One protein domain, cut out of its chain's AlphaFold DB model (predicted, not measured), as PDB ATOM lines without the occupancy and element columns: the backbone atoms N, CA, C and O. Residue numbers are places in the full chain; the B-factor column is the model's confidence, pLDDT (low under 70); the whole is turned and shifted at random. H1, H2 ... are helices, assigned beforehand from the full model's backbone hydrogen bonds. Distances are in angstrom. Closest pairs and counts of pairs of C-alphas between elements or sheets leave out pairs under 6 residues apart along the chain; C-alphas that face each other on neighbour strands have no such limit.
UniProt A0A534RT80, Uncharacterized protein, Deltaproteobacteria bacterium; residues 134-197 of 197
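This is residues 134 to 197 of the 197 residues of an uncharacterized protein of Deltaproteobacteria bacterium (UniProt A0A534RT80). Two long helices, H1 and H2, and the shorter H3 are strung out in an open zigzag, with a stretched link between H1 and H2, a tight turn between H2 and H3, and no helix packed on another. The printed part has 64 residues, of which 51 are in three named helices, in the order H1, H2, H3 along the chain, with no named strand, and the class is all helix. The whole is extended, with a radius of gyration of the C-alphas of 20.2 A, and flat, spanning 54 by 34 by 17 A.

H2, residues 162 to 180, is 29.3 A long and begins at C-alpha 162 (-72.117, 84.764, -27.434). H1, residues 135 to 153, is 26.0 A long and begins at C-alpha 135 (-54.344, 115.254, -29.641). H3, residues 183 to 195, is 18.8 A long and ends at C-alpha 195 (-41.271, 67.220, -14.916).

H2 is apart from H1 and from H3, and H1 and H3 are apart. Each O i to N i+4 pair is within hydrogen-bond range in H3, 14 of 15 in H1 and 12 of 15 in H2.

The C-alphas farthest apart, those of Gly 134 and Met 197, are 57.8 A apart. The printed part has no cut and no long link. Confidence is under 70 at residues 155 to 157 and 178 to 197.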
ATOM      1  N   GLY A 134     -56.923 119.520 -29.263       81.69
ATOM      2  CA  GLY A 134     -55.613 118.860 -29.161       81.69
ATOM      3  C   GLY A 134     -55.637 117.374 -29.528       81.69
ATOM      4  O   GLY A 134     -56.696 116.813 -29.831       81.69
ATOM      5  N   LEU A 135     -54.479 116.706 -29.419       79.62
ATOM      6  CA  LEU A 135     -54.344 115.254 -29.641       79.62
ATOM      7  C   LEU A 135     -55.361 114.455 -28.821       79.62
ATOM      8  O   LEU A 135     -55.891 113.460 -29.309       79.62
ATOM      9  N   THR A 136     -55.661 114.912 -27.602       78.00
ATOM     10  CA  THR A 136     -56.624 114.267 -26.700       78.00
ATOM     11  C   THR A 136     -58.000 114.076 -27.333       78.00
ATOM     12  O   THR A 136     -58.668 113.102 -27.009       78.00
ATOM     13  N   LEU A 137     -58.426 114.972 -28.229       84.06
ATOM     14  CA  LEU A 137     -59.718 114.869 -28.905       84.06
ATOM     15  C   LEU A 137     -59.573 114.312 -30.325       84.06
ATOM     16  O   LEU A 137     -60.367 113.471 -30.736       84.06
ATOM     17  N   LEU A 138     -58.532 114.713 -31.058       85.88
ATOM     18  CA  LEU A 138     -58.315 114.264 -32.437       85.88
ATOM     19  C   LEU A 138     -58.019 112.769 -32.542       85.88
ATOM     20  O   LEU A 138     -58.509 112.119 -33.464       85.88
ATOM     21  N   VAL A 139     -57.244 112.198 -31.620       88.25
ATOM     22  CA  VAL A 139     -56.901 110.769 -31.680       88.25
ATOM     23  C   VAL A 139     -58.146 109.894 -31.477       88.25
ATOM     24  O   VAL A 139     -58.422 109.066 -32.344       88.25
ATOM     25  N   PRO A 140     -58.974 110.090 -30.431       86.94
ATOM     26  CA  PRO A 140     -60.221 109.341 -30.305       86.94
ATOM     27  C   PRO A 140     -61.173 109.555 -31.483       86.94
ATOM     28  O   PRO A 140     -61.751 108.589 -31.973       86.94
ATOM     29  N   PHE A 141     -61.316 110.791 -31.978       89.56
ATOM     30  CA  PHE A 141     -62.213 111.073 -33.103       89.56
ATOM     31  C   PHE A 141     -61.752 110.427 -34.407       89.56
ATOM     32  O   PHE A 141     -62.581 109.907 -35.151       89.56
ATOM     33  N   THR A 142     -60.449 110.423 -34.690       88.19
ATOM     34  CA  THR A 142     -59.915 109.763 -35.888       88.19
ATOM     35  C   THR A 142     -60.103 108.255 -35.812       88.19
ATOM     36  O   THR A 142     -60.573 107.666 -36.781       88.19
ATOM     37  N   LEU A 143     -59.834 107.633 -34.660       91.62
ATOM     38  CA  LEU A 143     -60.096 106.208 -34.448       91.62
ATOM     39  C   LEU A 143     -61.585 105.872 -34.568       91.62
ATOM     40  O   LEU A 143     -61.938 104.884 -35.211       91.62
ATOM     41  N   LEU A 144     -62.461 106.709 -34.008       91.50
ATOM     42  CA  LEU A 144     -63.909 106.541 -34.107       91.50
ATOM     43  C   LEU A 144     -64.388 106.647 -35.559       91.50
ATOM     44  O   LEU A 144     -65.140 105.791 -36.016       91.50
ATOM     45  N   LEU A 145     -63.910 107.644 -36.308       90.81
ATOM     46  CA  LEU A 145     -64.205 107.790 -37.734       90.81
ATOM     47  C   LEU A 145     -63.667 106.611 -38.551       90.81
ATOM     48  O   LEU A 145     -64.354 106.136 -39.454       90.81
ATOM     49  N   LEU A 146     -62.469 106.116 -38.237       90.62
ATOM     50  CA  LEU A 146     -61.867 104.980 -38.929       90.62
ATOM     51  C   LEU A 146     -62.628 103.679 -38.643       90.62
ATOM     52  O   LEU A 146     -62.877 102.907 -39.567       90.62
ATOM     53  N   GLY A 147     -63.060 103.470 -37.397       84.88
ATOM     54  CA  GLY A 147     -63.909 102.349 -36.999       84.88
ATOM     55  C   GLY A 147     -65.297 102.412 -37.638       84.88
ATOM     56  O   GLY A 147     -65.750 101.425 -38.214       84.88
ATOM     57  N   ALA A 148     -65.941 103.582 -37.622       87.69
ATOM     58  CA  ALA A 148     -67.233 103.800 -38.273       87.69
ATOM     59  C   ALA A 148     -67.144 103.591 -39.791       87.69
ATOM     60  O   ALA A 148     -67.967 102.882 -40.365       87.69
ATOM     61  N   ARG A 149     -66.106 104.134 -40.444       87.12
ATOM     62  CA  ARG A 149     -65.815 103.860 -41.858       87.12
ATOM     63  C   ARG A 149     -65.604 102.367 -42.093       87.12
ATOM     64  O   ARG A 149     -66.146 101.837 -43.054       87.12
ATOM     65  N   GLY A 150     -64.829 101.702 -41.238       82.25
ATOM     66  CA  GLY A 150     -64.602 100.261 -41.310       82.25
ATOM     67  C   GLY A 150     -65.911  99.479 -41.267       82.25
ATOM     68  O   GLY A 150     -66.095  98.580 -42.076       82.25
ATOM     69  N   LEU A 151     -66.852  99.871 -40.407       81.75
ATOM     70  CA  LEU A 151     -68.162  99.230 -40.287       81.75
ATOM     71  C   LEU A 151     -69.073  99.484 -41.498       81.75
ATOM     72  O   LEU A 151     -69.785  98.584 -41.923       81.75
ATOM     73  N   LEU A 152     -69.036 100.698 -42.057       81.38
ATOM     74  CA  LEU A 152     -69.834 101.079 -43.230       81.38
ATOM     75  C   LEU A 152     -69.306 100.469 -44.537       81.38
ATOM     76  O   LEU A 152     -70.083 100.227 -45.455       81.38
ATOM     77  N   VAL A 153     -67.992 100.250 -44.633       79.50
ATOM     78  CA  VAL A 153     -67.335  99.638 -45.803       79.50
ATOM     79  C   VAL A 153     -67.269  98.111 -45.678       79.50
ATOM     80  O   VAL A 153     -67.154  97.418 -46.686       79.50
ATOM     81  N   ALA A 154     -67.351  97.563 -44.462       71.69
ATOM     82  CA  ALA A 154     -67.345  96.124 -44.244       71.69
ATOM     83  C   ALA A 154     -68.631  95.483 -44.777       71.69
ATOM     84  O   ALA A 154     -69.700  95.580 -44.185       71.69
ATOM     85  N   GLU A 155     -68.491  94.738 -45.869       61.50
ATOM     86  CA  GLU A 155     -69.572  93.971 -46.494       61.50
ATOM     87  C   GLU A 155     -70.084  92.826 -45.591       61.50
ATOM     88  O   GLU A 155     -71.216  92.365 -45.724       61.50
ATOM     89  N   LYS A 156     -69.253  92.369 -44.638       60.56
ATOM     90  CA  LYS A 156     -69.588  91.352 -43.630       60.56
ATOM     91  C   LYS A 156     -68.976  91.717 -42.285       60.56
ATOM     92  O   LYS A 156     -67.790  91.500 -42.047       60.56
ATOM     93  N   VAL A 157     -69.800  92.231 -41.381       68.50
ATOM     94  CA  VAL A 157     -69.422  92.367 -39.973       68.50
ATOM     95  C   VAL A 157     -69.523  90.982 -39.341       68.50
ATOM     96  O   VAL A 157     -70.617  90.440 -39.197       68.50
ATOM     97  N   ALA A 158     -68.380  90.382 -39.001       70.62
ATOM     98  CA  ALA A 158     -68.353  89.162 -38.206       70.62
ATOM     99  C   ALA A 158     -68.846  89.509 -36.798       70.62
ATOM    100  O   ALA A 158     -68.105  90.047 -35.977       70.62
ATOM    101  N   THR A 159     -70.130  89.274 -36.545       76.25
ATOM    102  CA  THR A 159     -70.708  89.460 -35.220       76.25
ATOM    103  C   THR A 159     -70.070  88.455 -34.261       76.25
ATOM    104  O   THR A 159     -70.067  87.255 -34.561       76.25
ATOM    105  N   PRO A 160     -69.513  88.913 -33.122       82.25
ATOM    106  CA  PRO A 160     -68.980  88.006 -32.120       82.25
ATOM    107  C   PRO A 160     -70.084  87.057 -31.674       82.25
ATOM    108  O   PRO A 160     -71.238  87.462 -31.475       82.25
ATOM    109  N   ARG A 161     -69.745  85.786 -31.524       88.69
ATOM    110  CA  ARG A 161     -70.675  84.808 -30.972       88.69
ATOM    111  C   ARG A 161     -70.763  85.012 -29.465       88.69
ATOM    112  O   ARG A 161     -69.861  85.554 -28.834       88.69
ATOM    113  N   TRP A 162     -71.863  84.563 -28.864       89.56
ATOM    114  CA  TRP A 162     -72.117  84.764 -27.434       89.56
ATOM    115  C   TRP A 162     -70.972  84.235 -26.543       89.56
ATOM    116  O   TRP A 162     -70.667  84.826 -25.510       89.56
ATOM    117  N   TYR A 163     -70.305  83.154 -26.964       89.62
ATOM    118  CA  TYR A 163     -69.189  82.555 -26.231       89.62
ATOM    119  C   TYR A 163     -67.895  83.380 -26.306       89.62
ATOM    120  O   TYR A 163     -67.076  83.289 -25.393       89.62
ATOM    121  N   ASP A 164     -67.720  84.222 -27.332       89.25
ATOM    122  CA  ASP A 164     -66.556  85.107 -27.442       89.25
ATOM    123  C   ASP A 164     -66.571  86.132 -26.299       89.25
ATOM    124  O   ASP A 164     -65.545  86.395 -25.677       89.25
ATOM    125  N   PHE A 165     -67.753  86.646 -25.936       91.50
ATOM    126  CA  PHE A 165     -67.909  87.544 -24.785       91.50
ATOM    127  C   PHE A 165     -67.567  86.862 -23.459       91.50
ATOM    128  O   PHE A 165     -66.954  87.480 -22.589       91.50
ATOM    129  N   LEU A 166     -67.933  85.584 -23.314       92.50
ATOM    130  CA  LEU A 166     -67.611  84.802 -22.122       92.50
ATOM    131  C   LEU A 166     -66.094  84.607 -21.998       92.50
ATOM    132  O   LEU A 166     -65.537  84.817 -20.920       92.50
ATOM    133  N   TRP A 167     -65.420  84.300 -23.111       89.75
ATOM    134  CA  TRP A 167     -63.962  84.199 -23.166       89.75
ATOM    135  C   TRP A 167     -63.270  85.523 -22.817       89.75
ATOM    136  O   TRP A 167     -62.403  85.547 -21.945       89.75
ATOM    137  N   PHE A 168     -63.678  86.639 -23.434       91.38
ATOM    138  CA  PHE A 168     -63.090  87.954 -23.152       91.38
ATOM    139  C   PHE A 168     -63.310  88.403 -21.703       91.38
ATOM    140  O   PHE A 168     -62.391  88.946 -21.084       91.38
ATOM    141  N   GLY A 169     -64.496  88.151 -21.142       91.31
ATOM    142  CA  GLY A 169     -64.796  88.440 -19.740       91.31
ATOM    143  C   GLY A 169     -63.916  87.631 -18.784       91.31
ATOM    144  O   GLY A 169     -63.297  88.202 -17.885       91.31
ATOM    145  N   PHE A 170     -63.794  86.324 -19.019       91.44
ATOM    146  CA  PHE A 170     -62.940  85.441 -18.224       91.44
ATOM    147  C   PHE A 170     -61.451  85.808 -18.331       91.44
ATOM    148  O   PHE A 170     -60.775  85.933 -17.311       91.44
ATOM    149  N   ALA A 171     -60.947  86.064 -19.542       85.50
ATOM    150  CA  ALA A 171     -59.562  86.474 -19.766       85.50
ATOM    151  C   ALA A 171     -59.240  87.818 -19.090       85.50
ATOM    152  O   ALA A 171     -58.192  87.960 -18.461       85.50
ATOM    153  N   THR A 172     -60.160  88.784 -19.155       86.75
ATOM    154  CA  THR A 172     -60.010  90.080 -18.475       86.75
ATOM    155  C   THR A 172     -60.016  89.914 -16.957       86.75
ATOM    156  O   THR A 172     -59.186  90.509 -16.272       86.75
ATOM    157  N   PHE A 173     -60.906  89.073 -16.418       88.81
ATOM    158  CA  PHE A 173     -60.926  88.745 -14.993       88.81
ATOM    159  C   PHE A 173     -59.597  88.135 -14.542       88.81
ATOM    160  O   PHE A 173     -59.024  88.604 -13.560       88.81
ATOM    161  N   LEU A 174     -59.073  87.147 -15.276       88.31
ATOM    162  CA  LEU A 174     -57.772  86.560 -14.970       88.31
ATOM    163  C   LEU A 174     -56.659  87.598 -15.059       88.31
ATOM    164  O   LEU A 174     -55.880  87.701 -14.129       88.31
ATOM    165  N   MET A 175     -56.596  88.412 -16.112       79.81
ATOM    166  CA  MET A 175     -55.540  89.416 -16.275       79.81
ATOM    167  C   MET A 175     -55.537  90.460 -15.148       79.81
ATOM    168  O   MET A 175     -54.475  90.836 -14.657       79.81
ATOM    169  N   LEU A 176     -56.718  90.904 -14.707       81.62
ATOM    170  CA  LEU A 176     -56.852  91.887 -13.630       81.62
ATOM    171  C   LEU A 176     -56.607  91.287 -12.235       81.62
ATOM    172  O   LEU A 176     -56.123  91.995 -11.355       81.62
ATOM    173  N   ASN A 177     -56.902  90.000 -12.030       82.06
ATOM    174  CA  ASN A 177     -56.724  89.322 -10.737       82.06
ATOM    175  C   ASN A 177     -55.400  88.541 -10.627       82.06
ATOM    176  O   ASN A 177     -54.935  88.271  -9.522       82.06
ATOM    177  N   ALA A 178     -54.737  88.236 -11.744       67.12
ATOM    178  CA  ALA A 178     -53.413  87.610 -11.785       67.12
ATOM    179  C   ALA A 178     -52.294  88.566 -11.347       67.12
ATOM    180  O   ALA A 178     -51.179  88.118 -11.090       67.12
ATOM    181  N   ALA A 179     -52.594  89.858 -11.157       55.81
ATOM    182  CA  ALA A 179     -51.694  90.844 -10.554       55.81
ATOM    183  C   ALA A 179     -51.247  90.501  -9.110       55.81
ATOM    184  O   ALA A 179     -50.456  91.239  -8.524       55.81
ATOM    185  N   GLY A 180     -51.730  89.393  -8.533       55.22
ATOM    186  CA  GLY A 180     -51.320  88.874  -7.227       55.22
ATOM    187  C   GLY A 180     -50.400  87.647  -7.244       55.22
ATOM    188  O   GLY A 180     -49.947  87.251  -6.172       55.22
ATOM    189  N   VAL A 181     -50.100  87.039  -8.398       54.47
ATOM    190  CA  VAL A 181     -49.176  85.893  -8.462       54.47
ATOM    191  C   VAL A 181     -47.825  86.394  -8.967       54.47
ATOM    192  O   VAL A 181     -47.740  86.829 -10.116       54.47
ATOM    193  N   PRO A 182     -46.754  86.364  -8.149       52.28
ATOM    194  CA  PRO A 182     -45.412  86.623  -8.644       52.28
ATOM    195  C   PRO A 182     -45.170  85.677  -9.817       52.28
ATOM    196  O   PRO A 182     -45.233  84.461  -9.647       52.28
ATOM    197  N   THR A 183     -44.905  86.228 -10.996       56.53
ATOM    198  CA  THR A 183     -44.652  85.489 -12.244       56.53
ATOM    199  C   THR A 183     -43.588  84.396 -12.096       56.53
ATOM    200  O   THR A 183     -43.587  83.440 -12.862       56.53
ATOM    201  N   ALA A 184     -42.737  84.488 -11.071       54.56
ATOM    202  CA  ALA A 184     -41.794  83.449 -10.676       54.56
ATOM    203  C   ALA A 184     -42.464  82.147 -10.187       54.56
ATOM    204  O   ALA A 184     -42.033  81.070 -10.578       54.56
ATOM    205  N   ARG A 185     -43.540  82.223  -9.389       55.44
ATOM    206  CA  ARG A 185     -44.161  81.046  -8.748       55.44
ATOM    207  C   ARG A 185     -44.999  80.219  -9.725       55.44
ATOM    208  O   ARG A 185     -44.937  79.000  -9.714       55.44
ATOM    209  N   ALA A 186     -45.712  80.895 -10.628       55.69
ATOM    210  CA  ALA A 186     -46.489  80.242 -11.683       55.69
ATOM    211  C   ALA A 186     -45.598  79.548 -12.733       55.69
ATOM    212  O   ALA A 186     -46.009  78.556 -13.330       55.69
ATOM    213  N   ALA A 187     -44.379  80.055 -12.958       54.94
ATOM    214  CA  ALA A 187     -43.409  79.427 -13.852       54.94
ATOM    215  C   ALA A 187     -42.760  78.179 -13.222       54.94
ATOM    216  O   ALA A 187     -42.546  77.193 -13.925       54.94
ATOM    217  N   GLU A 188     -42.492  78.199 -11.912       57.97
ATOM    218  CA  GLU A 188     -41.973  77.046 -11.158       57.97
ATOM    219  C   GLU A 188     -42.996  75.903 -11.084       57.97
ATOM    220  O   GLU A 188     -42.668  74.766 -11.414       57.97
ATOM    221  N   GLU A 189     -44.255  76.212 -10.759       60.75
ATOM    222  CA  GLU A 189     -45.329  75.210 -10.664       60.75
ATOM    223  C   GLU A 189     -45.638  74.557 -12.025       60.75
ATOM    224  O   GLU A 189     -45.874  73.352 -12.103       60.75
ATOM    225  N   ALA A 190     -45.575  75.316 -13.127       54.81
ATOM    226  CA  ALA A 190     -45.745  74.760 -14.472       54.81
ATOM    227  C   ALA A 190     -44.571  73.855 -14.895       54.81
ATOM    228  O   ALA A 190     -44.781  72.868 -15.603       54.81
ATOM    229  N   ALA A 191     -43.346  74.169 -14.457       61.34
ATOM    230  CA  ALA A 191     -42.164  73.352 -14.724       61.34
ATOM    231  C   ALA A 191     -42.155  72.053 -13.897       61.34
ATOM    232  O   ALA A 191     -41.773  71.006 -14.415       61.34
ATOM    233  N   GLU A 192     -42.625  72.096 -12.649       64.50
ATOM    234  CA  GLU A 192     -42.719  70.924 -11.770       64.50
ATOM    235  C   GLU A 192     -43.784  69.927 -12.255       64.50
ATOM    236  O   GLU A 192     -43.534  68.723 -12.306       64.50
ATOM    237  N   VAL A 193     -44.939  70.418 -12.724       66.25
ATOM    238  CA  VAL A 193     -45.993  69.567 -13.307       66.25
ATOM    239  C   VAL A 193     -45.548  68.927 -14.629       66.25
ATOM    240  O   VAL A 193     -45.897  67.780 -14.896       66.25
ATOM    241  N   ALA A 194     -44.742  69.624 -15.436       54.56
ATOM    242  CA  ALA A 194     -44.181  69.074 -16.673       54.56
ATOM    243  C   ALA A 194     -43.028  68.079 -16.438       54.56
ATOM    244  O   ALA A 194     -42.775  67.243 -17.298       54.56
ATOM    245  N   ALA A 195     -42.331  68.158 -15.300       62.91
ATOM    246  CA  ALA A 195     -41.271  67.220 -14.916       62.91
ATOM    247  C   ALA A 195     -41.796  65.977 -14.166       62.91
ATOM    248  O   ALA A 195     -41.053  65.012 -13.986       62.91
ATOM    249  N   GLY A 196     -43.053  66.012 -13.710       61.59
ATOM    250  CA  GLY A 196     -43.740  64.906 -13.036       61.59
ATOM    251  C   GLY A 196     -44.607  64.016 -13.941       61.59
ATOM    252  O   GLY A 196     -45.228  63.085 -13.424       61.59
ATOM    253  N   MET A 197     -44.665  64.291 -15.250       45.78
ATOM    254  CA  MET A 197     -45.254  63.430 -16.294       45.78
ATOM    255  C   MET A 197     -44.158  62.775 -17.132       45.78
ATOM    256  O   MET A 197     -44.350  61.593 -17.496       45.78
TER     257      MET A 197